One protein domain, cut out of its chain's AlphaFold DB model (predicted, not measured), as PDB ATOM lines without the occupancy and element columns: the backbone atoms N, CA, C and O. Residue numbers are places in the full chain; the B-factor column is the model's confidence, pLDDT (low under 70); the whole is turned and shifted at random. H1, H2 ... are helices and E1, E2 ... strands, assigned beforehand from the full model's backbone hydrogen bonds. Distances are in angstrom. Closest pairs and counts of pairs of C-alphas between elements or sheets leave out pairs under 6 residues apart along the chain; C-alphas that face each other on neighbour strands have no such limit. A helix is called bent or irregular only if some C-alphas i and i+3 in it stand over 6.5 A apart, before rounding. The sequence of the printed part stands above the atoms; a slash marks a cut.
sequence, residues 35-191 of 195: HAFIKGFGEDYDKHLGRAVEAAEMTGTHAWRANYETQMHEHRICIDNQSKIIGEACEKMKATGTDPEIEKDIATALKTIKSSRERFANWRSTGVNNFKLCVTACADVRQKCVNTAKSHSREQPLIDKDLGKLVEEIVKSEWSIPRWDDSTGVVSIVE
ATOM      1  N   HIS A  35     156.809  91.664 142.291       93.88
ATOM      2  CA  HIS A  35     158.169  92.154 142.030       93.88
ATOM      3  C   HIS A  35     158.564  91.970 140.561       93.88
ATOM      4  O   HIS A  35     159.080  92.902 139.936       93.88
ATOM      5  N   ALA A  36     158.267  90.811 139.966       93.56
ATOM      6  CA  ALA A  36     158.452  90.592 138.533       93.56
ATOM      7  C   ALA A  36     157.627  91.577 137.687       93.56
ATOM      8  O   ALA A  36     158.119  92.066 136.670       93.56
ATOM      9  N   PHE A  37     156.405  91.908 138.120       94.06
ATOM     10  CA  PHE A  37     155.564  92.909 137.462       94.06
ATOM     11  C   PHE A  37     156.210  94.304 137.490       94.06
ATOM     12  O   PHE A  37     156.314  94.969 136.458       94.06
ATOM     13  N   ILE A  38     156.683  94.734 138.662       95.81
ATOM     14  CA  ILE A  38     157.322  96.044 138.867       95.81
ATOM     15  C   ILE A  38     158.611  96.172 138.055       95.81
ATOM     16  O   ILE A  38     158.879  97.240 137.504       95.81
ATOM     17  N   LYS A  39     159.379  95.084 137.903       93.94
ATOM     18  CA  LYS A  39     160.619  95.078 137.115       93.94
ATOM     19  C   LYS A  39     160.412  95.551 135.669       93.94
ATOM     20  O   LYS A  39     161.306  96.181 135.117       93.94
ATOM     21  N   GLY A  40     159.227  95.342 135.087       93.44
ATOM     22  CA  GLY A  40     158.875  95.860 133.757       93.44
ATOM     23  C   GLY A  40     158.792  97.392 133.658       93.44
ATOM     24  O   GLY A  40     158.760  97.928 132.555       93.44
ATOM     25  N   PHE A  41     158.762  98.093 134.793       96.88
ATOM     26  CA  PHE A  41     158.751  99.555 134.895       96.88
ATOM     27  C   PHE A  41     160.031 100.119 135.531       96.88
ATOM     28  O   PHE A  41     160.260 101.323 135.439       96.88
ATOM     29  N   GLY A  42     160.850  99.269 136.161       94.19
ATOM     30  CA  GLY A  42     162.025  99.679 136.936       94.19
ATOM     31  C   GLY A  42     163.059 100.442 136.110       94.19
ATOM     32  O   GLY A  42     163.449 101.532 136.499       94.19
ATOM     33  N   GLU A  43     163.427  99.942 134.928       95.00
ATOM     34  CA  GLU A  43     164.442 100.595 134.078       95.00
ATOM     35  C   GLU A  43     164.037 102.015 133.642       95.00
ATOM     36  O   GLU A  43     164.856 102.936 133.632       95.00
ATOM     37  N   ASP A  44     162.762 102.207 133.288       96.75
ATOM     38  CA  ASP A  44     162.234 103.519 132.896       96.75
ATOM     39  C   ASP A  44     162.165 104.460 134.104       96.75
ATOM     40  O   ASP A  44     162.535 105.634 134.018       96.75
ATOM     41  N   TYR A  45     161.756 103.927 135.257       97.31
ATOM     42  CA  TYR A  45     161.753 104.667 136.507       97.31
ATOM     43  C   TYR A  45     163.168 105.110 136.914       97.31
ATOM     44  O   TYR A  45     163.366 106.299 137.156       97.31
ATOM     45  N   ASP A  46     164.162 104.219 136.899       97.06
ATOM     46  CA  ASP A  46     165.554 104.514 137.269       97.06
ATOM     47  C   ASP A  46     166.175 105.582 136.360       97.06
ATOM     48  O   ASP A  46     166.862 106.496 136.821       97.06
ATOM     49  N   LYS A  47     165.873 105.533 135.056       96.56
ATOM     50  CA  LYS A  47     166.278 106.573 134.101       96.56
ATOM     51  C   LYS A  47     165.718 107.946 134.480       96.56
ATOM     52  O   LYS A  47     166.424 108.954 134.385       96.56
ATOM     53  N   HIS A  48     164.443 108.013 134.857       97.62
ATOM     54  CA  HIS A  48     163.819 109.263 135.283       97.62
ATOM     55  C   HIS A  48     164.320 109.720 136.655       97.62
ATOM     56  O   HIS A  48     164.551 110.917 136.842       97.62
ATOM     57  N   LEU A  49     164.570 108.781 137.567       97.62
ATOM     58  CA  LEU A  49     165.146 109.052 138.876       97.62
ATOM     59  C   LEU A  49     166.549 109.651 138.746       97.62
ATOM     60  O   LEU A  49     166.816 110.664 139.382       97.62
ATOM     61  N   GLY A  50     167.405 109.126 137.863       97.50
ATOM     62  CA  GLY A  50     168.734 109.694 137.602       97.50
ATOM     63  C   GLY A  50     168.680 111.174 137.208       97.50
ATOM     64  O   GLY A  50     169.368 112.006 137.794       97.50
ATOM     65  N   ARG A  51     167.757 111.547 136.311       97.56
ATOM     66  CA  ARG A  51     167.532 112.960 135.942       97.56
ATOM     67  C   ARG A  51     167.010 113.808 137.101       97.56
ATOM     68  O   ARG A  51     167.263 115.011 137.156       97.56
ATOM     69  N   ALA A  52     166.230 113.215 138.000       97.94
ATOM     70  CA  ALA A  52     165.749 113.901 139.189       97.94
ATOM     71  C   ALA A  52     166.862 114.093 140.235       97.94
ATOM     72  O   ALA A  52     166.867 115.118 140.912       97.94
ATOM     73  N   VAL A  53     167.817 113.162 140.335       98.06
ATOM     74  CA  VAL A  53     169.024 113.303 141.166       98.06
ATOM     75  C   VAL A  53     169.900 114.439 140.638       98.06
ATOM     76  O   VAL A  53     170.218 115.351 141.394       98.06
ATOM     77  N   GLU A  54     170.186 114.471 139.334       97.88
ATOM     78  CA  GLU A  54     170.916 115.585 138.703       97.88
ATOM     79  C   GLU A  54     170.210 116.933 138.950       97.88
ATOM     80  O   GLU A  54     170.838 117.946 139.266       97.88
ATOM     81  N   ALA A  55     168.874 116.953 138.860       97.50
ATOM     82  CA  ALA A  55     168.070 118.124 139.198       97.50
ATOM     83  C   ALA A  55     168.210 118.532 140.674       97.50
ATOM     84  O   ALA A  55     168.307 119.724 140.971       97.50
ATOM     85  N   ALA A  56     168.230 117.571 141.600       98.00
ATOM     86  CA  ALA A  56     168.428 117.828 143.025       98.00
ATOM     87  C   ALA A  56     169.808 118.435 143.305       98.00
ATOM     88  O   ALA A  56     169.911 119.395 144.065       98.00
ATOM     89  N   GLU A  57     170.857 117.951 142.640       97.31
ATOM     90  CA  GLU A  57     172.209 118.504 142.760       97.31
ATOM     91  C   GLU A  57     172.285 119.942 142.232       97.31
ATOM     92  O   GLU A  57     172.755 120.841 142.933       97.31
ATOM     93  N   MET A  58     171.756 120.191 141.028       96.94
ATOM     94  CA  MET A  58     171.760 121.525 140.415       96.94
ATOM     95  C   MET A  58     170.972 122.542 141.246       96.94
ATOM     96  O   MET A  58     171.469 123.629 141.565       96.94
ATOM     97  N   THR A  59     169.746 122.178 141.625       97.88
ATOM     98  CA  THR A  59     168.860 123.058 142.399       97.88
ATOM     99  C   THR A  59     169.277 123.165 143.867       97.88
ATOM    100  O   THR A  59     168.955 124.134 144.554       97.88
ATOM    101  N   GLY A  60     170.076 122.213 144.346       96.75
ATOM    102  CA  GLY A  60     170.687 122.225 145.666       96.75
ATOM    103  C   GLY A  60     171.791 123.271 145.833       96.75
ATOM    104  O   GLY A  60     172.169 123.558 146.969       96.75
ATOM    105  N   THR A  61     172.296 123.894 144.768       97.75
ATOM    106  CA  THR A  61     173.365 124.901 144.885       97.75
ATOM    107  C   THR A  61     172.872 126.220 145.499       97.75
ATOM    108  O   THR A  61     171.735 126.643 145.290       97.75
ATOM    109  N   HIS A  62     173.740 126.918 146.245       97.38
ATOM    110  CA  HIS A  62     173.405 128.237 146.804       97.38
ATOM    111  C   HIS A  62     173.082 129.261 145.706       97.38
ATOM    112  O   HIS A  62     172.114 130.008 145.824       97.38
ATOM    113  N   ALA A  63     173.852 129.247 144.612       97.25
ATOM    114  CA  ALA A  63     173.652 130.142 143.478       97.25
ATOM    115  C   ALA A  63     172.267 129.964 142.834       97.25
ATOM    116  O   ALA A  63     171.596 130.955 142.547       97.25
ATOM    117  N   TRP A  64     171.815 128.716 142.657       97.62
ATOM    118  CA  TRP A  64     170.470 128.444 142.153       97.62
ATOM    119  C   TRP A  64     169.392 128.995 143.086       97.62
ATOM    120  O   TRP A  64     168.526 129.745 142.643       97.62
ATOM    121  N   ARG A  65     169.459 128.660 144.381       97.06
ATOM    122  CA  ARG A  65     168.446 129.088 145.361       97.06
ATOM    123  C   ARG A  65     168.352 130.611 145.447       97.06
ATOM    124  O   ARG A  65     167.251 131.149 145.410       97.06
ATOM    125  N   ALA A  66     169.496 131.298 145.471       97.31
ATOM    126  CA  ALA A  66     169.549 132.758 145.469       97.31
ATOM    127  C   ALA A  66     168.925 133.358 144.195       97.31
ATOM    128  O   ALA A  66     168.174 134.332 144.270       97.31
ATOM    129  N   ASN A  67     169.187 132.767 143.022       97.06
ATOM    130  CA  ASN A  67     168.557 133.195 141.771       97.06
ATOM    131  C   ASN A  67     167.038 132.975 141.790       97.06
ATOM    132  O   ASN A  67     166.291 133.889 141.445       97.06
ATOM    133  N   TYR A  68     166.586 131.795 142.217       97.69
ATOM    134  CA  TYR A  68     165.168 131.458 142.310       97.69
ATOM    135  C   TYR A  68     164.422 132.422 143.235       97.69
ATOM    136  O   TYR A  68     163.407 132.998 142.841       97.69
ATOM    137  N   GLU A  69     164.954 132.648 144.437       97.44
ATOM    138  CA  GLU A  69     164.396 133.586 145.409       97.44
ATOM    139  C   GLU A  69     164.321 135.004 144.839       97.44
ATOM    140  O   GLU A  69     163.264 135.629 144.902       97.44
ATOM    141  N   THR A  70     165.396 135.480 144.200       96.88
ATOM    142  CA  THR A  70     165.435 136.810 143.572       96.88
ATOM    143  C   THR A  70     164.348 136.952 142.507       96.88
ATOM    144  O   THR A  70     163.567 137.897 142.551       96.88
ATOM    145  N   GLN A  71     164.224 135.986 141.593       97.31
ATOM    146  CA  GLN A  71     163.217 136.016 140.523       97.31
ATOM    147  C   GLN A  71     161.784 135.995 141.075       97.31
ATOM    148  O   GLN A  71     160.914 136.738 140.611       97.31
ATOM    149  N   MET A  72     161.531 135.172 142.097       96.75
ATOM    150  CA  MET A  72     160.240 135.119 142.787       96.75
ATOM    151  C   MET A  72     159.922 136.438 143.499       96.75
ATOM    152  O   MET A  72     158.790 136.927 143.434       96.75
ATOM    153  N   HIS A  73     160.915 137.010 144.179       96.62
ATOM    154  CA  HIS A  73     160.786 138.235 144.954       96.62
ATOM    155  C   HIS A  73     160.565 139.458 144.061       96.62
ATOM    156  O   HIS A  73     159.603 140.197 144.268       96.62
ATOM    157  N   GLU A  74     161.385 139.637 143.023       96.81
ATOM    158  CA  GLU A  74     161.262 140.732 142.056       96.81
ATOM    159  C   GLU A  74     159.908 140.708 141.344       96.81
ATOM    160  O   GLU A  74     159.254 141.747 141.200       96.81
ATOM    161  N   HIS A  75     159.446 139.518 140.936       97.31
ATOM    162  CA  HIS A  75     158.125 139.376 140.339       97.31
ATOM    163  C   HIS A  75     157.029 139.810 141.318       97.31
ATOM    164  O   HIS A  75     156.169 140.611 140.947       97.31
ATOM    165  N   ARG A  76     157.084 139.339 142.571       97.56
ATOM    166  CA  ARG A  76     156.099 139.685 143.602       97.56
ATOM    167  C   ARG A  76     156.079 141.184 143.893       97.56
ATOM    168  O   ARG A  76     155.019 141.786 143.786       97.56
ATOM    169  N   ILE A  77     157.237 141.797 144.152       98.19
ATOM    170  CA  ILE A  77     157.351 143.246 144.387       98.19
ATOM    171  C   ILE A  77     156.774 144.036 143.217       98.19
ATOM    172  O   ILE A  77     156.060 145.016 143.420       98.19
ATOM    173  N   CYS A  78     157.070 143.624 141.983       98.00
ATOM    174  CA  CYS A  78     156.531 144.288 140.807       98.00
ATOM    175  C   CYS A  78     154.998 144.244 140.806       98.00
ATOM    176  O   CYS A  78     154.362 145.285 140.654       98.00
ATOM    177  N   ILE A  79     154.400 143.068 141.020       98.31
ATOM    178  CA  ILE A  79     152.942 142.920 141.071       98.31
ATOM    179  C   ILE A  79     152.337 143.735 142.217       98.31
ATOM    180  O   ILE A  79     151.361 144.448 141.984       98.31
ATOM    181  N   ASP A  80     152.923 143.681 143.410       98.44
ATOM    182  CA  ASP A  80     152.415 144.373 144.597       98.44
ATOM    183  C   ASP A  80     152.458 145.896 144.411       98.44
ATOM    184  O   ASP A  80     151.448 146.574 144.603       98.44
ATOM    185  N   ASN A  81     153.586 146.435 143.936       98.19
ATOM    186  CA  ASN A  81     153.739 147.869 143.685       98.19
ATOM    187  C   ASN A  81     152.755 148.373 142.626       98.19
ATOM    188  O   ASN A  81     152.115 149.404 142.821       98.19
ATOM    189  N   GLN A  82     152.598 147.648 141.513       98.38
ATOM    190  CA  GLN A  82     151.659 148.061 140.467       98.38
ATOM    191  C   GLN A  82     150.197 147.907 140.911       98.38
ATOM    192  O   GLN A  82     149.365 148.742 140.572       98.38
ATOM    193  N   SER A  83     149.878 146.884 141.710       97.44
ATOM    194  CA  SER A  83     148.534 146.709 142.276       97.44
ATOM    195  C   SER A  83     148.192 147.828 143.260       97.44
ATOM    196  O   SER A  83     147.065 148.316 143.258       97.44
ATOM    197  N   LYS A  84     149.172 148.285 144.050       97.88
ATOM    198  CA  LYS A  84     149.024 149.447 144.931       97.88
ATOM    199  C   LYS A  84     148.752 150.729 144.141       97.88
ATOM    200  O   LYS A  84     147.814 151.437 144.488       97.88
ATOM    201  N   ILE A  85     149.493 150.984 143.057       97.25
ATOM    202  CA  ILE A  85     149.254 152.139 142.166       97.25
ATOM    203  C   ILE A  85     147.824 152.112 141.615       97.25
ATOM    204  O   ILE A  85     147.129 153.121 141.664       97.25
ATOM    205  N   ILE A  86     147.361 150.951 141.138       97.69
ATOM    206  CA  ILE A  86     145.985 150.797 140.645       97.69
ATOM    207  C   ILE A  86     144.976 151.069 141.765       97.69
ATOM    208  O   ILE A  86     144.007 151.788 141.546       97.69
ATOM    209  N   GLY A  87     145.205 150.538 142.968       97.31
ATOM    210  CA  GLY A  87     144.345 150.789 144.125       97.31
ATOM    211  C   GLY A  87     144.247 152.276 144.471       97.31
ATOM    212  O   GLY A  87     143.146 152.806 144.588       97.31
ATOM    213  N   GLU A  88     145.383 152.968 144.565       96.25
ATOM    214  CA  GLU A  88     145.439 154.410 144.837       96.25
ATOM    215  C   GLU A  88     144.761 155.234 143.733       96.25
ATOM    216  O   GLU A  88     144.023 156.174 144.029       96.25
ATOM    217  N   ALA A  89     144.961 154.864 142.467       95.38
ATOM    218  CA  ALA A  89     144.288 155.470 141.323       95.38
ATOM    219  C   ALA A  89     142.761 155.289 141.396       95.38
ATOM    220  O   ALA A  89     142.012 156.251 141.230       95.38
ATOM    221  N   CYS A  90     142.284 154.085 141.723       95.12
ATOM    222  CA  CYS A  90     140.859 153.825 141.907       95.12
ATOM    223  C   CYS A  90     140.258 154.635 143.066       95.12
ATOM    224  O   CYS A  90     139.141 155.135 142.936       95.12
ATOM    225  N   GLU A  91     140.972 154.797 144.184       96.19
ATOM    226  CA  GLU A  91     140.503 155.642 145.291       96.19
ATOM    227  C   GLU A  91     140.454 157.127 144.903       96.19
ATOM    228  O   GLU A  91     139.478 157.809 145.225       96.19
ATOM    229  N   LYS A  92     141.433 157.626 144.133       93.94
ATOM    230  CA  LYS A  92     141.383 158.989 143.576       93.94
ATOM    231  C   LYS A  92     140.172 159.181 142.662       93.94
ATOM    232  O   LYS A  92     139.431 160.137 142.861       93.94
ATOM    233  N   MET A  93     139.899 158.239 141.751       94.62
ATOM    234  CA  MET A  93     138.717 158.304 140.873       94.62
ATOM    235  C   MET A  93     137.407 158.410 141.654       94.62
ATOM    236  O   MET A  93     136.510 159.151 141.260       94.62
ATOM    237  N   LYS A  94     137.281 157.684 142.773       93.81
ATOM    238  CA  LYS A  94     136.095 157.770 143.641       93.81
ATOM    239  C   LYS A  94     135.946 159.149 144.284       93.81
ATOM    240  O   LYS A  94     134.821 159.595 144.482       93.81
ATOM    241  N   ALA A  95     137.058 159.796 144.634       93.94
ATOM    242  CA  ALA A  95     137.060 161.074 145.336       93.94
ATOM    243  C   ALA A  95     136.870 162.280 144.403       93.94
ATOM    244  O   ALA A  95     136.144 163.209 144.751       93.94
ATOM    245  N   THR A  96     137.523 162.284 143.238       92.19
ATOM    246  CA  THR A  96     137.596 163.459 142.347       92.19
ATOM    247  C   THR A  96     136.903 163.261 141.000       92.19
ATOM    248  O   THR A  96     136.817 164.206 140.220       92.19
ATOM    249  N   GLY A  97     136.383 162.062 140.727       89.94
ATOM    250  CA  GLY A  97     135.932 161.659 139.398       89.94
ATOM    251  C   GLY A  97     137.080 161.129 138.535       89.94
ATOM    252  O   GLY A  97     138.241 161.119 138.942       89.94
ATOM    253  N   THR A  98     136.742 160.646 137.342       88.69
ATOM    254  CA  THR A  98     137.717 160.126 136.375       88.69
ATOM    255  C   THR A  98     138.371 161.262 135.596       88.69
ATOM    256  O   THR A  98     137.669 162.117 135.056       88.69
ATOM    257  N   ASP A  99     139.697 161.221 135.467       92.56
ATOM    258  CA  ASP A  99     140.449 162.081 134.557       92.56
ATOM    259  C   ASP A  99     141.478 161.273 133.733       92.56
ATOM    260  O   ASP A  99     141.822 160.140 134.099       92.56
ATOM    261  N   PRO A 100     141.974 161.834 132.611       94.56
ATOM    262  CA  PRO A 100     142.893 161.133 131.718       94.56
ATOM    263  C   PRO A 100     144.238 160.740 132.347       94.56
ATOM    264  O   PRO A 100     144.870 159.796 131.870       94.56
ATOM    265  N   GLU A 101     144.713 161.445 133.379       94.06
ATOM    266  CA  GLU A 101     145.951 161.077 134.069       94.06
ATOM    267  C   GLU A 101     145.743 159.832 134.929       94.06
ATOM    268  O   GLU A 101     146.566 158.917 134.875       94.06
ATOM    269  N   ILE A 102     144.612 159.728 135.636       93.31
ATOM    270  CA  ILE A 102     144.325 158.534 136.438       93.31
ATOM    271  C   ILE A 102     144.147 157.294 135.548       93.31
ATOM    272  O   ILE A 102     144.683 156.220 135.844       93.31
ATOM    273  N   GLU A 103     143.451 157.433 134.417       94.69
ATOM    274  CA  GLU A 103     143.326 156.351 133.432       94.69
ATOM    275  C   GLU A 103     144.693 155.923 132.877       94.69
ATOM    276  O   GLU A 103     144.973 154.726 132.731       94.69
ATOM    277  N   LYS A 104     145.577 156.891 132.607       95.50
ATOM    278  CA  LYS A 104     146.944 156.643 132.136       95.50
ATOM    279  C   LYS A 104     147.791 155.907 133.177       95.50
ATOM    280  O   LYS A 104     148.541 155.001 132.793       95.50
ATOM    281  N   ASP A 105     147.670 156.246 134.458       94.56
ATOM    282  CA  ASP A 105     148.386 155.575 135.550       94.56
ATOM    283  C   ASP A 105     147.959 154.107 135.663       94.56
ATOM    284  O   ASP A 105     148.808 153.207 135.682       94.56
ATOM    285  N   ILE A 106     146.649 153.842 135.625       96.81
ATOM    286  CA  ILE A 106     146.104 152.475 135.629       96.81
ATOM    287  C   ILE A 106     146.596 151.699 134.403       96.81
ATOM    288  O   ILE A 106     147.099 150.580 134.535       96.81
ATOM    289  N   ALA A 107     146.502 152.284 133.206       97.69
ATOM    290  CA  ALA A 107     146.942 151.636 131.973       97.69
ATOM    291  C   ALA A 107     148.446 151.307 131.995       97.69
ATOM    292  O   ALA A 107     148.862 150.215 131.590       97.69
ATOM    293  N   THR A 108     149.268 152.222 132.515       97.88
ATOM    294  CA  THR A 108     150.719 152.031 132.662       97.88
ATOM    295  C   THR A 108     151.037 150.923 133.664       97.88
ATOM    296  O   THR A 108     151.856 150.041 133.371       97.88
ATOM    297  N   ALA A 109     150.353 150.902 134.809       98.12
ATOM    298  CA  ALA A 109     150.530 149.864 135.817       98.12
ATOM    299  C   ALA A 109     150.133 148.477 135.287       98.12
ATOM    300  O   ALA A 109     150.890 147.510 135.421       98.12
ATOM    301  N   LEU A 110     148.998 148.379 134.585       98.25
ATOM    302  CA  LEU A 110     148.544 147.139 133.948       98.25
ATOM    303  C   LEU A 110     149.531 146.633 132.890       98.25
ATOM    304  O   LEU A 110     149.826 145.434 132.840       98.25
ATOM    305  N   LYS A 111     150.087 147.530 132.067       98.50
ATOM    306  CA  LYS A 111     151.119 147.176 131.080       98.50
ATOM    307  C   LYS A 111     152.372 146.614 131.759       98.50
ATOM    308  O   LYS A 111     152.912 145.605 131.303       98.50
ATOM    309  N   THR A 112     152.796 147.221 132.866       98.06
ATOM    310  CA  THR A 112     153.943 146.758 133.659       98.06
ATOM    311  C   THR A 112     153.684 145.378 134.271       98.06
ATOM    312  O   THR A 112     154.530 144.488 134.152       98.06
ATOM    313  N   ILE A 113     152.492 145.146 134.838       98.31
ATOM    314  CA  ILE A 113     152.072 143.830 135.349       98.31
ATOM    315  C   ILE A 113     152.127 142.772 134.247       98.31
ATOM    316  O   ILE A 113     152.693 141.697 134.454       98.31
ATOM    317  N   LYS A 114     151.561 143.069 133.070       98.19
ATOM    318  CA  LYS A 114     151.551 142.140 131.934       98.19
ATOM    319  C   LYS A 114     152.974 141.751 131.529       98.19
ATOM    320  O   LYS A 114     153.287 140.564 131.490       98.19
ATOM    321  N   SER A 115     153.848 142.736 131.322       97.94
ATOM    322  CA  SER A 115     155.248 142.489 130.957       97.94
ATOM    323  C   SER A 115     156.010 141.710 132.041       97.94
ATOM    324  O   SER A 115     156.810 140.826 131.736       97.94
ATOM    325  N   SER A 116     155.747 141.986 133.323       97.75
ATOM    326  CA  SER A 116     156.323 141.222 134.435       97.75
ATOM    327  C   SER A 116     155.885 139.755 134.417       97.75
ATOM    328  O   SER A 116     156.729 138.865 134.520       97.75
ATOM    329  N   ARG A 117     154.589 139.485 134.211       98.12
ATOM    330  CA  ARG A 117     154.052 138.119 134.105       98.12
ATOM    331  C   ARG A 117     154.639 137.356 132.923       98.12
ATOM    332  O   ARG A 117     154.994 136.197 133.091       98.12
ATOM    333  N   GLU A 118     154.771 137.990 131.762       98.06
ATOM    334  CA  GLU A 118     155.353 137.363 130.567       98.06
ATOM    335  C   GLU A 118     156.824 136.984 130.784       98.06
ATOM    336  O   GLU A 118     157.213 135.846 130.523       98.06
ATOM    337  N   ARG A 119     157.635 137.899 131.338       97.31
ATOM    338  CA  ARG A 119     159.046 137.622 131.664       97.31
ATOM    339  C   ARG A 119     159.184 136.492 132.681       97.31
ATOM    340  O   ARG A 119     159.972 135.572 132.473       97.31
ATOM    341  N   PHE A 120     158.390 136.540 133.747       97.44
ATOM    342  CA  PHE A 120     158.408 135.523 134.792       97.44
ATOM    343  C   PHE A 120     157.928 134.158 134.279       97.44
ATOM    344  O   PHE A 120     158.529 133.132 134.593       97.44
ATOM    345  N   ALA A 121     156.895 134.125 133.433       97.81
ATOM    346  CA  ALA A 121     156.435 132.901 132.782       97.81
ATOM    347  C   ALA A 121     157.511 132.304 131.864       97.81
ATOM    348  O   ALA A 121     157.730 131.093 131.896       97.81
ATOM    349  N   ASN A 122     158.218 133.141 131.098       97.19
ATOM    350  CA  ASN A 122     159.332 132.693 130.267       97.19
ATOM    351  C   ASN A 122     160.452 132.075 131.115       97.19
ATOM    352  O   ASN A 122     160.875 130.959 130.833       97.19
ATOM    353  N   TRP A 123     160.869 132.747 132.194       96.88
ATOM    354  CA  TRP A 123     161.860 132.205 133.128       96.88
ATOM    355  C   TRP A 123     161.404 130.886 133.765       96.88
ATOM    356  O   TRP A 123     162.172 129.926 133.802       96.88
ATOM    357  N   ARG A 124     160.142 130.778 134.206       96.19
ATOM    358  CA  ARG A 124     159.613 129.506 134.728       96.19
ATOM    359  C   ARG A 124     159.658 128.407 133.674       96.19
ATOM    360  O   ARG A 124     160.027 127.284 133.997       96.19
ATOM    361  N   SER A 125     159.296 128.722 132.434       95.94
ATOM    362  CA  SER A 125     159.282 127.754 131.338       95.94
ATOM    363  C   SER A 125     160.677 127.216 131.018       95.94
ATOM    364  O   SER A 125     160.855 126.007 130.903       95.94
ATOM    365  N   THR A 126     161.675 128.094 130.923       92.69
ATOM    366  CA  THR A 126     163.027 127.715 130.495       92.69
ATOM    367  C   THR A 126     163.920 127.244 131.642       92.69
ATOM    368  O   THR A 126     164.744 126.355 131.443       92.69
ATOM    369  N   GLY A 127     163.758 127.819 132.835       90.44
ATOM    370  CA  GLY A 127     164.603 127.549 133.997       90.44
ATOM    371  C   GLY A 127     164.010 126.543 134.980       90.44
ATOM    372  O   GLY A 127     164.716 125.662 135.451       90.44
ATOM    373  N   VAL A 128     162.717 126.644 135.299       96.81
ATOM    374  CA  VAL A 128     162.108 125.885 136.412       96.81
ATOM    375  C   VAL A 128     161.415 124.608 135.942       96.81
ATOM    376  O   VAL A 128     161.531 123.555 136.572       96.81
ATOM    377  N   ASN A 129     160.676 124.683 134.837       96.50
ATOM    378  CA  ASN A 129     159.804 123.595 134.405       96.50
ATOM    379  C   ASN A 129     160.584 122.334 134.031       96.50
ATOM    380  O   ASN A 129     160.083 121.243 134.273       96.50
ATOM    381  N   ASN A 130     161.815 122.458 133.534       93.69
ATOM    382  CA  ASN A 130     162.668 121.303 133.250       93.69
ATOM    383  C   ASN A 130     162.905 120.443 134.503       93.69
ATOM    384  O   ASN A 130     162.778 119.222 134.439       93.69
ATOM    385  N   PHE A 131     163.140 121.066 135.660       96.38
ATOM    386  CA  PHE A 131     163.306 120.347 136.927       96.38
ATOM    387  C   PHE A 131     161.992 119.745 137.427       96.38
ATOM    388  O   PHE A 131     161.963 118.595 137.865       96.38
ATOM    389  N   LYS A 132     160.880 120.482 137.295       97.00
ATOM    390  CA  LYS A 132     159.547 119.948 137.616       97.00
ATOM    391  C   LYS A 132     159.198 118.728 136.766       97.00
ATOM    392  O   LYS A 132     158.641 117.772 137.291       97.00
ATOM    393  N   LEU A 133     159.545 118.737 135.480       95.88
ATOM    394  CA  LEU A 133     159.289 117.618 134.574       95.88
ATOM    395  C   LEU A 133     160.056 116.357 134.980       95.88
ATOM    396  O   LEU A 133     159.494 115.270 134.875       95.88
ATOM    397  N   CYS A 134     161.281 116.472 135.503       93.81
ATOM    398  CA  CYS A 134     162.000 115.318 136.056       93.81
ATOM    399  C   CYS A 134     161.242 114.682 137.234       93.81
ATOM    400  O   CYS A 134     161.131 113.458 137.314       93.81
ATOM    401  N   VAL A 135     160.670 115.511 138.114       95.62
ATOM    402  CA  VAL A 135     159.849 115.049 139.243       95.62
ATOM    403  C   VAL A 135     158.553 114.393 138.753       95.62
ATOM    404  O   VAL A 135     158.225 113.282 139.172       95.62
ATOM    405  N   THR A 136     157.835 115.051 137.839       97.06
ATOM    406  CA  THR A 136     156.565 114.544 137.299       97.06
ATOM    407  C   THR A 136     156.753 113.238 136.535       97.06
ATOM    408  O   THR A 136     155.963 112.321 136.727       97.06
ATOM    409  N   ALA A 137     157.826 113.086 135.754       96.88
ATOM    410  CA  ALA A 137     158.072 111.857 135.001       96.88
ATOM    411  C   ALA A 137     158.216 110.624 135.913       96.88
ATOM    412  O   ALA A 137     157.658 109.567 135.623       96.88
ATOM    413  N   CYS A 138     158.882 110.766 137.065       96.44
ATOM    414  CA  CYS A 138     158.952 109.693 138.061       96.44
ATOM    415  C   CYS A 138     157.562 109.345 138.621       96.44
ATOM    416  O   CYS A 138     157.233 108.172 138.805       96.44
ATOM    417  N   ALA A 139     156.732 110.360 138.889       96.12
ATOM    418  CA  ALA A 139     155.361 110.162 139.352       96.12
ATOM    419  C   ALA A 139     154.487 109.473 138.288       96.12
ATOM    420  O   ALA A 139     153.714 108.578 138.627       96.12
ATOM    421  N   ASP A 140     154.663 109.822 137.014       97.44
ATOM    422  CA  ASP A 140     153.925 109.238 135.895       97.44
ATOM    423  C   ASP A 140     154.250 107.751 135.720       97.44
ATOM    424  O   ASP A 140     153.332 106.937 135.597       97.44
ATOM    425  N   VAL A 141     155.530 107.360 135.781       97.44
ATOM    426  CA  VAL A 141     155.927 105.942 135.700       97.44
ATOM    427  C   VAL A 141     155.346 105.145 136.868       97.44
ATOM    428  O   VAL A 141     154.761 104.079 136.659       97.44
ATOM    429  N   ARG A 142     155.418 105.685 138.090       95.81
ATOM    430  CA  ARG A 142     154.809 105.075 139.285       95.81
ATOM    431  C   ARG A 142     153.313 104.877 139.120       95.81
ATOM    432  O   ARG A 142     152.796 103.781 139.336       95.81
ATOM    433  N   GLN A 143     152.614 105.929 138.705       97.25
ATOM    434  CA  GLN A 143     151.172 105.887 138.524       97.25
ATOM    435  C   GLN A 143     150.782 104.912 137.411       97.25
ATOM    436  O   GLN A 143     149.814 104.166 137.559       97.25
ATOM    437  N   LYS A 144     151.553 104.865 136.319       97.75
ATOM    438  CA  LYS A 144     151.369 103.910 135.225       97.75
ATOM    439  C   LYS A 144     151.566 102.471 135.698       97.75
ATOM    440  O   LYS A 144     150.725 101.631 135.376       97.75
ATOM    441  N   CYS A 145     152.605 102.190 136.484       97.56
ATOM    442  CA  CYS A 145     152.852 100.873 137.073       97.56
ATOM    443  C   CYS A 145     151.649 100.415 137.916       97.56
ATOM    444  O   CYS A 145     151.037  99.383 137.628       97.56
ATOM    445  N   VAL A 146     151.220 101.247 138.871       97.25
ATOM    446  CA  VAL A 146     150.078 100.957 139.755       97.25
ATOM    447  C   VAL A 146     148.772 100.800 138.973       97.25
ATOM    448  O   VAL A 146     147.996  99.879 139.231       97.25
ATOM    449  N   ASN A 147     148.507 101.670 137.996       97.56
ATOM    450  CA  ASN A 147     147.296 101.590 137.179       97.56
ATOM    451  C   ASN A 147     147.274 100.326 136.319       97.56
ATOM    452  O   ASN A 147     146.230  99.688 136.212       97.56
ATOM    453  N   THR A 148     148.417  99.932 135.755       97.25
ATOM    454  CA  THR A 148     148.525  98.703 134.960       97.25
ATOM    455  C   THR A 148     148.276  97.476 135.838       97.25
ATOM    456  O   THR A 148     147.504  96.603 135.452       97.25
ATOM    457  N   ALA A 149     148.829  97.446 137.056       96.25
ATOM    458  CA  ALA A 149     148.578  96.374 138.018       96.25
ATOM    459  C   ALA A 149     147.096  96.301 138.423       96.25
ATOM    460  O   ALA A 149     146.499  95.226 138.437       96.25
ATOM    461  N   LYS A 150     146.463  97.455 138.685       95.94
ATOM    462  CA  LYS A 150     145.025  97.544 138.993       95.94
ATOM    463  C   LYS A 150     144.154  97.061 137.836       95.94
ATOM    464  O   LYS A 150     143.154  96.389 138.086       95.94
ATOM    465  N   SER A 151     144.506  97.387 136.594       95.75
ATOM    466  CA  SER A 151     143.813  96.863 135.412       95.75
ATOM    467  C   SER A 151     143.977  95.348 135.300       95.75
ATOM    468  O   SER A 151     142.980  94.650 135.144       95.75
ATOM    469  N   HIS A 152     145.188  94.826 135.515       93.12
ATOM    470  CA  HIS A 152     145.451  93.386 135.491       93.12
ATOM    471  C   HIS A 152     144.623  92.622 136.539       93.12
ATOM    472  O   HIS A 152     143.984  91.620 136.219       93.12
ATOM    473  N   SER A 153     144.525  93.153 137.764       92.31
ATOM    474  CA  SER A 153     143.649  92.604 138.809       92.31
ATOM    475  C   SER A 153     142.173  92.558 138.402       92.31
ATOM    476  O   SER A 153     141.462  91.629 138.774       92.31
ATOM    477  N   ARG A 154     141.687  93.556 137.649       92.81
ATOM    478  CA  ARG A 154     140.291  93.601 137.172       92.81
ATOM    479  C   ARG A 154     140.036  92.611 136.042       92.81
ATOM    480  O   ARG A 154     138.943  92.061 135.964       92.81
ATOM    481  N   GLU A 155     141.024  92.400 135.182       92.25
ATOM    482  CA  GLU A 155     140.952  91.452 134.067       92.25
ATOM    483  C   GLU A 155     141.059  89.998 134.543       92.25
ATOM    484  O   GLU A 155     140.427  89.110 133.971       92.25
ATOM    485  N   GLN A 156     141.815  89.747 135.618       90.31
ATOM    486  CA  GLN A 156     142.048  88.410 136.171       90.31
ATOM    487  C   GLN A 156     141.726  88.321 137.676       90.31
ATOM    488  O   GLN A 156     142.581  87.949 138.481       90.31
ATOM    489  N   PRO A 157     140.474  88.579 138.095       87.69
ATOM    490  CA  PRO A 157     140.124  88.744 139.509       87.69
ATOM    491  C   PRO A 157     140.209  87.458 140.344       87.69
ATOM    492  O   PRO A 157     140.223  87.526 141.568       87.69
ATOM    493  N   LEU A 158     140.244  86.282 139.708       88.69
ATOM    494  CA  LEU A 158     140.394  84.992 140.396       88.69
ATOM    495  C   LEU A 158     141.861  84.585 140.603       88.69
ATOM    496  O   LEU A 158     142.120  83.649 141.351       88.69
ATOM    497  N   ILE A 159     142.792  85.255 139.919       88.44
ATOM    498  CA  ILE A 159     144.222  84.920 139.901       88.44
ATOM    499  C   ILE A 159     145.017  86.037 140.594       88.44
ATOM    500  O   ILE A 159     145.816  85.747 141.475       88.44
ATOM    501  N   ASP A 160     144.705  87.303 140.283       89.69
ATOM    502  CA  ASP A 160     145.482  88.489 140.673       89.69
ATOM    503  C   ASP A 160     144.651  89.532 141.435       89.69
ATOM    504  O   ASP A 160     144.843  90.743 141.291       89.69
ATOM    505  N   LYS A 161     143.712  89.066 142.267       83.75
ATOM    506  CA  LYS A 161     142.703  89.877 142.975       83.75
ATOM    507  C   LYS A 161     143.256  91.111 143.706       83.75
ATOM    508  O   LYS A 161     142.570  92.128 143.766       83.75
ATOM    509  N   ASP A 162     144.481  91.039 144.227       90.94
ATOM    510  CA  ASP A 162     145.108  92.104 145.022       90.94
ATOM    511  C   ASP A 162     146.443  92.615 144.447       90.94
ATOM    512  O   ASP A 162     147.097  93.446 145.078       90.94
ATOM    513  N   LEU A 163     146.828  92.200 143.232       93.19
ATOM    514  CA  LEU A 163     148.083  92.630 142.593       93.19
ATOM    515  C   LEU A 163     148.227  94.160 142.575       93.19
ATOM    516  O   LEU A 163     149.274  94.684 142.939       93.19
ATOM    517  N   GLY A 164     147.164  94.894 142.232       93.38
ATOM    518  CA  GLY A 164     147.182  96.359 142.235       93.38
ATOM    519  C   GLY A 164     147.490  97.002 143.594       93.38
ATOM    520  O   GLY A 164     148.110  98.062 143.620       93.38
ATOM    521  N   LYS A 165     147.078  96.384 144.711       94.69
ATOM    522  CA  LYS A 165     147.396  96.879 146.063       94.69
ATOM    523  C   LYS A 165     148.828  96.535 146.452       94.69
ATOM    524  O   LYS A 165     149.545  97.419 146.898       94.69
ATOM    525  N   LEU A 166     149.242  95.289 146.210       95.25
ATOM    526  CA  LEU A 166     150.601  94.825 146.494       95.25
ATOM    527  C   LEU A 166     151.637  95.662 145.736       95.25
ATOM    528  O   LEU A 166     152.593  96.148 146.327       95.25
ATOM    529  N   VAL A 167     151.407  95.913 144.443       96.12
ATOM    530  CA  VAL A 167     152.280  96.776 143.635       96.12
ATOM    531  C   VAL A 167     152.307  98.208 144.170       96.12
ATOM    532  O   VAL A 167     153.370  98.819 144.227       96.12
ATOM    533  N   GLU A 168     151.162  98.758 144.579       95.38
ATOM    534  CA  GLU A 168     151.104 100.105 145.153       95.38
ATOM    535  C   GLU A 168     151.871 100.216 146.477       95.38
ATOM    536  O   GLU A 168     152.510 101.240 146.719       95.38
ATOM    537  N   GLU A 169     151.826  99.188 147.322       94.81
ATOM    538  CA  GLU A 169     152.592  99.123 148.568       94.81
ATOM    539  C   GLU A 169     154.095  99.040 148.291       94.81
ATOM    540  O   GLU A 169     154.837  99.888 148.786       94.81
ATOM    541  N   ILE A 170     154.521  98.126 147.414       94.38
ATOM    542  CA  ILE A 170     155.934  97.949 147.046       94.38
ATOM    543  C   ILE A 170     156.505  99.231 146.419       94.38
ATOM    544  O   ILE A 170     157.536  99.738 146.847       94.38
ATOM    545  N   VAL A 171     155.805  99.848 145.460       94.31
ATOM    546  CA  VAL A 171     156.246 101.110 144.824       94.31
ATOM    547  C   VAL A 171     156.266 102.293 145.811       94.31
ATOM    548  O   VAL A 171     156.925 103.309 145.568       94.31
ATOM    549  N   LYS A 172     155.533 102.228 146.926       92.38
ATOM    550  CA  LYS A 172     155.628 103.234 147.998       92.38
ATOM    551  C   LYS A 172     156.790 102.961 148.951       92.38
ATOM    552  O   LYS A 172     157.330 103.928 149.483       92.38
ATOM    553  N   SER A 173     157.136 101.696 149.177       92.44
ATOM    554  CA  SER A 173     158.171 101.280 150.126       92.44
ATOM    555  C   SER A 173     159.551 101.072 149.513       92.44
ATOM    556  O   SER A 173     160.505 100.994 150.268       92.44
ATOM    557  N   GLU A 174     159.682 100.953 148.192       93.94
ATOM    558  CA  GLU A 174     160.971 100.652 147.543       93.94
ATOM    559  C   GLU A 174     161.462 101.757 146.611       93.94
ATOM    560  O   GLU A 174     162.659 101.863 146.371       93.94
ATOM    561  N   TRP A 175     160.567 102.581 146.063       95.19
ATOM    562  CA  TRP A 175     160.958 103.611 145.102       95.19
ATOM    563  C   TRP A 175     161.049 104.978 145.767       95.19
ATOM    564  O   TRP A 175     160.094 105.443 146.403       95.19
ATOM    565  N   SER A 176     162.174 105.656 145.554       96.06
ATOM    566  CA  SER A 176     162.397 107.020 146.021       96.06
ATOM    567  C   SER A 176     161.377 107.994 145.407       96.06
ATOM    568  O   SER A 176     160.694 107.743 144.410       96.06
ATOM    569  N   ILE A 177     161.181 109.141 146.041       96.00
ATOM    570  CA  ILE A 177     160.163 110.099 145.611       96.00
ATOM    571  C   ILE A 177     160.829 111.452 145.435       96.00
ATOM    572  O   ILE A 177     160.973 112.186 146.416       96.00
ATOM    573  N   PRO A 178     161.207 111.810 144.198       97.12
ATOM    574  CA  PRO A 178     161.565 113.177 143.883       97.12
ATOM    575  C   PRO A 178     160.407 114.117 144.208       97.12
ATOM    576  O   PRO A 178     159.238 113.792 143.982       97.12
ATOM    577  N   ARG A 179     160.723 115.292 144.743       97.06
ATOM    578  CA  ARG A 179     159.756 116.346 145.053       97.06
ATOM    579  C   ARG A 179     160.334 117.691 144.678       97.06
ATOM    580  O   ARG A 179     161.493 117.951 144.962       97.06
ATOM    581  N   TRP A 180     159.504 118.530 144.077       97.31
ATOM    582  CA  TRP A 180     159.801 119.938 143.864       97.31
ATOM    583  C   TRP A 180     159.201 120.758 145.006       97.31
ATOM    584  O   TRP A 180     158.009 120.629 145.288       97.31
ATOM    585  N   ASP A 181     160.002 121.619 145.621       97.06
ATOM    586  CA  ASP A 181     159.543 122.608 146.588       97.06
ATOM    587  C   ASP A 181     159.401 123.980 145.912       97.06
ATOM    588  O   ASP A 181     160.383 124.629 145.561       97.06
ATOM    589  N   ASP A 182     158.159 124.439 145.728       95.19
ATOM    590  CA  ASP A 182     157.853 125.748 145.131       95.19
ATOM    591  C   ASP A 182     158.272 126.944 145.997       95.19
ATOM    592  O   ASP A 182     158.325 128.064 145.490       95.19
ATOM    593  N   SER A 183     158.559 126.740 147.285       93.88
ATOM    594  CA  SER A 183     159.022 127.814 148.165       93.88
ATOM    595  C   SER A 183     160.524 128.061 148.039       93.88
ATOM    596  O   SER A 183     160.952 129.212 148.009       93.88
ATOM    597  N   THR A 184     161.314 126.995 147.912       95.00
ATOM    598  CA  THR A 184     162.782 127.069 147.863       95.00
ATOM    599  C   THR A 184     163.351 126.897 146.459       95.00
ATOM    600  O   THR A 184     164.520 127.200 146.225       95.00
ATOM    601  N   GLY A 185     162.542 126.416 145.515       96.88
ATOM    602  CA  GLY A 185     162.977 126.107 144.160       96.88
ATOM    603  C   GLY A 185     163.866 124.868 144.072       96.88
ATOM    604  O   GLY A 185     164.653 124.763 143.132       96.88
ATOM    605  N   VAL A 186     163.798 123.967 145.055       97.69
ATOM    606  CA  VAL A 186     164.707 122.820 145.189       97.69
ATOM    607  C   VAL A 186     163.998 121.517 144.841       97.69
ATOM    608  O   VAL A 186     162.848 121.291 145.224       97.69
ATOM    609  N   VAL A 187     164.706 120.633 144.135       98.25
ATOM    610  CA  VAL A 187     164.333 119.223 144.023       98.25
ATOM    611  C   VAL A 187     164.973 118.445 145.169       98.25
ATOM    612  O   VAL A 187     166.180 118.510 145.378       98.25
ATOM    613  N   SER A 188     164.170 117.684 145.903       97.25
ATOM    614  CA  SER A 188     164.633 116.768 146.950       97.25
ATOM    615  C   SER A 188     164.267 115.332 146.602       97.25
ATOM    616  O   SER A 188     163.148 115.090 146.142       97.25
ATOM    617  N   ILE A 189     165.155 114.381 146.886       97.31
ATOM    618  CA  ILE A 189     164.868 112.949 146.779       97.31
ATOM    619  C   ILE A 189     164.466 112.438 148.161       97.31
ATOM    620  O   ILE A 189     165.241 112.512 149.111       97.31
ATOM    621  N   VAL A 190     163.225 111.970 148.295       94.75
ATOM    622  CA  VAL A 190     162.755 111.326 149.524       94.75
ATOM    623  C   VAL A 190     162.984 109.833 149.389       94.75
ATOM    624  O   VAL A 190     162.299 109.181 148.604       94.75
ATOM    625  N   GLU A 191     163.930 109.304 150.154       90.31
ATOM    626  CA  GLU A 191     164.174 107.866 150.179       90.31
ATOM    627  C   GLU A 191     162.983 107.108 150.782       90.31
ATOM    628  O   GLU A 191     162.291 107.630 151.673       90.31
TER     629      GLU A 191
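What this domain is: This is residues 35 to 191 of the 195 residues of an uncharacterized protein of SAR86 cluster bacterium (UniProt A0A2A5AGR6). The small antiparallel sheet of E1 and E2 covers H1 and H3b in one arm of a wide V; H4 packs on H3b towards this arm's far end, and the other arm is a long helical hairpin of H2 and H3a. The bent helix H3 runs through both arms. The 157 printed residues, mostly helix by class, include H1 H2 H3 H4 E1 E2 in that order. The whole is extended, with a radius of gyration of the C-alphas of 24.3 A and spans of 79 by 38 by 20 A.

How they stand to each other: E1, residues 177 to 181, and E2, residues 186 to 190, form an antiparallel hairpin, with N 179 and O 188, 2.8 A apart, within hydrogen-bond range. The closest C-alphas of E2 and H1, residues 35 to 59, are those of Val 187 and Ala 56, 4.4 A apart. H3, residues 100 to 155, was assigned as one helix by its hydrogen bonds but is bent, C-alphas 127 and 130 being 6.6 A apart; its arms H3a, 100 to 127, and H3b, 130 to 155, stand at a steep tilt of 66 degrees. H1, H3b and H4, residues 163 to 173, form an up-and-down bundle, each running against the one before. H1 touches H3b at 14 degrees, a shallow tilt, closest at C-alphas 52 and 134, 5.1 A. H2, residues 62 to 96, and H3a form a hairpin, closest at C-alphas 82 and 109, 5.1 A. Every O i to N i+4 pair is within hydrogen-bond range in H2, H3a and H4, against 17 of 21 in H1 and 21 of 22 in H3b.

Where its parts are: H1 begins at C-alpha 35 (158.169, 92.154, 142.030) and is irregular, C-alphas 40 and 43 being 7.3 A apart. H2 spans 50.4 A; E2 ends at C-alpha 190 (162.755, 111.326, 149.524).

The domain as a whole: The farthest C-alphas, Thr 96 and Ile 159, are 78.9 A apart. The printed part has no cut and no long link; no printed residue is under pLDDT 70.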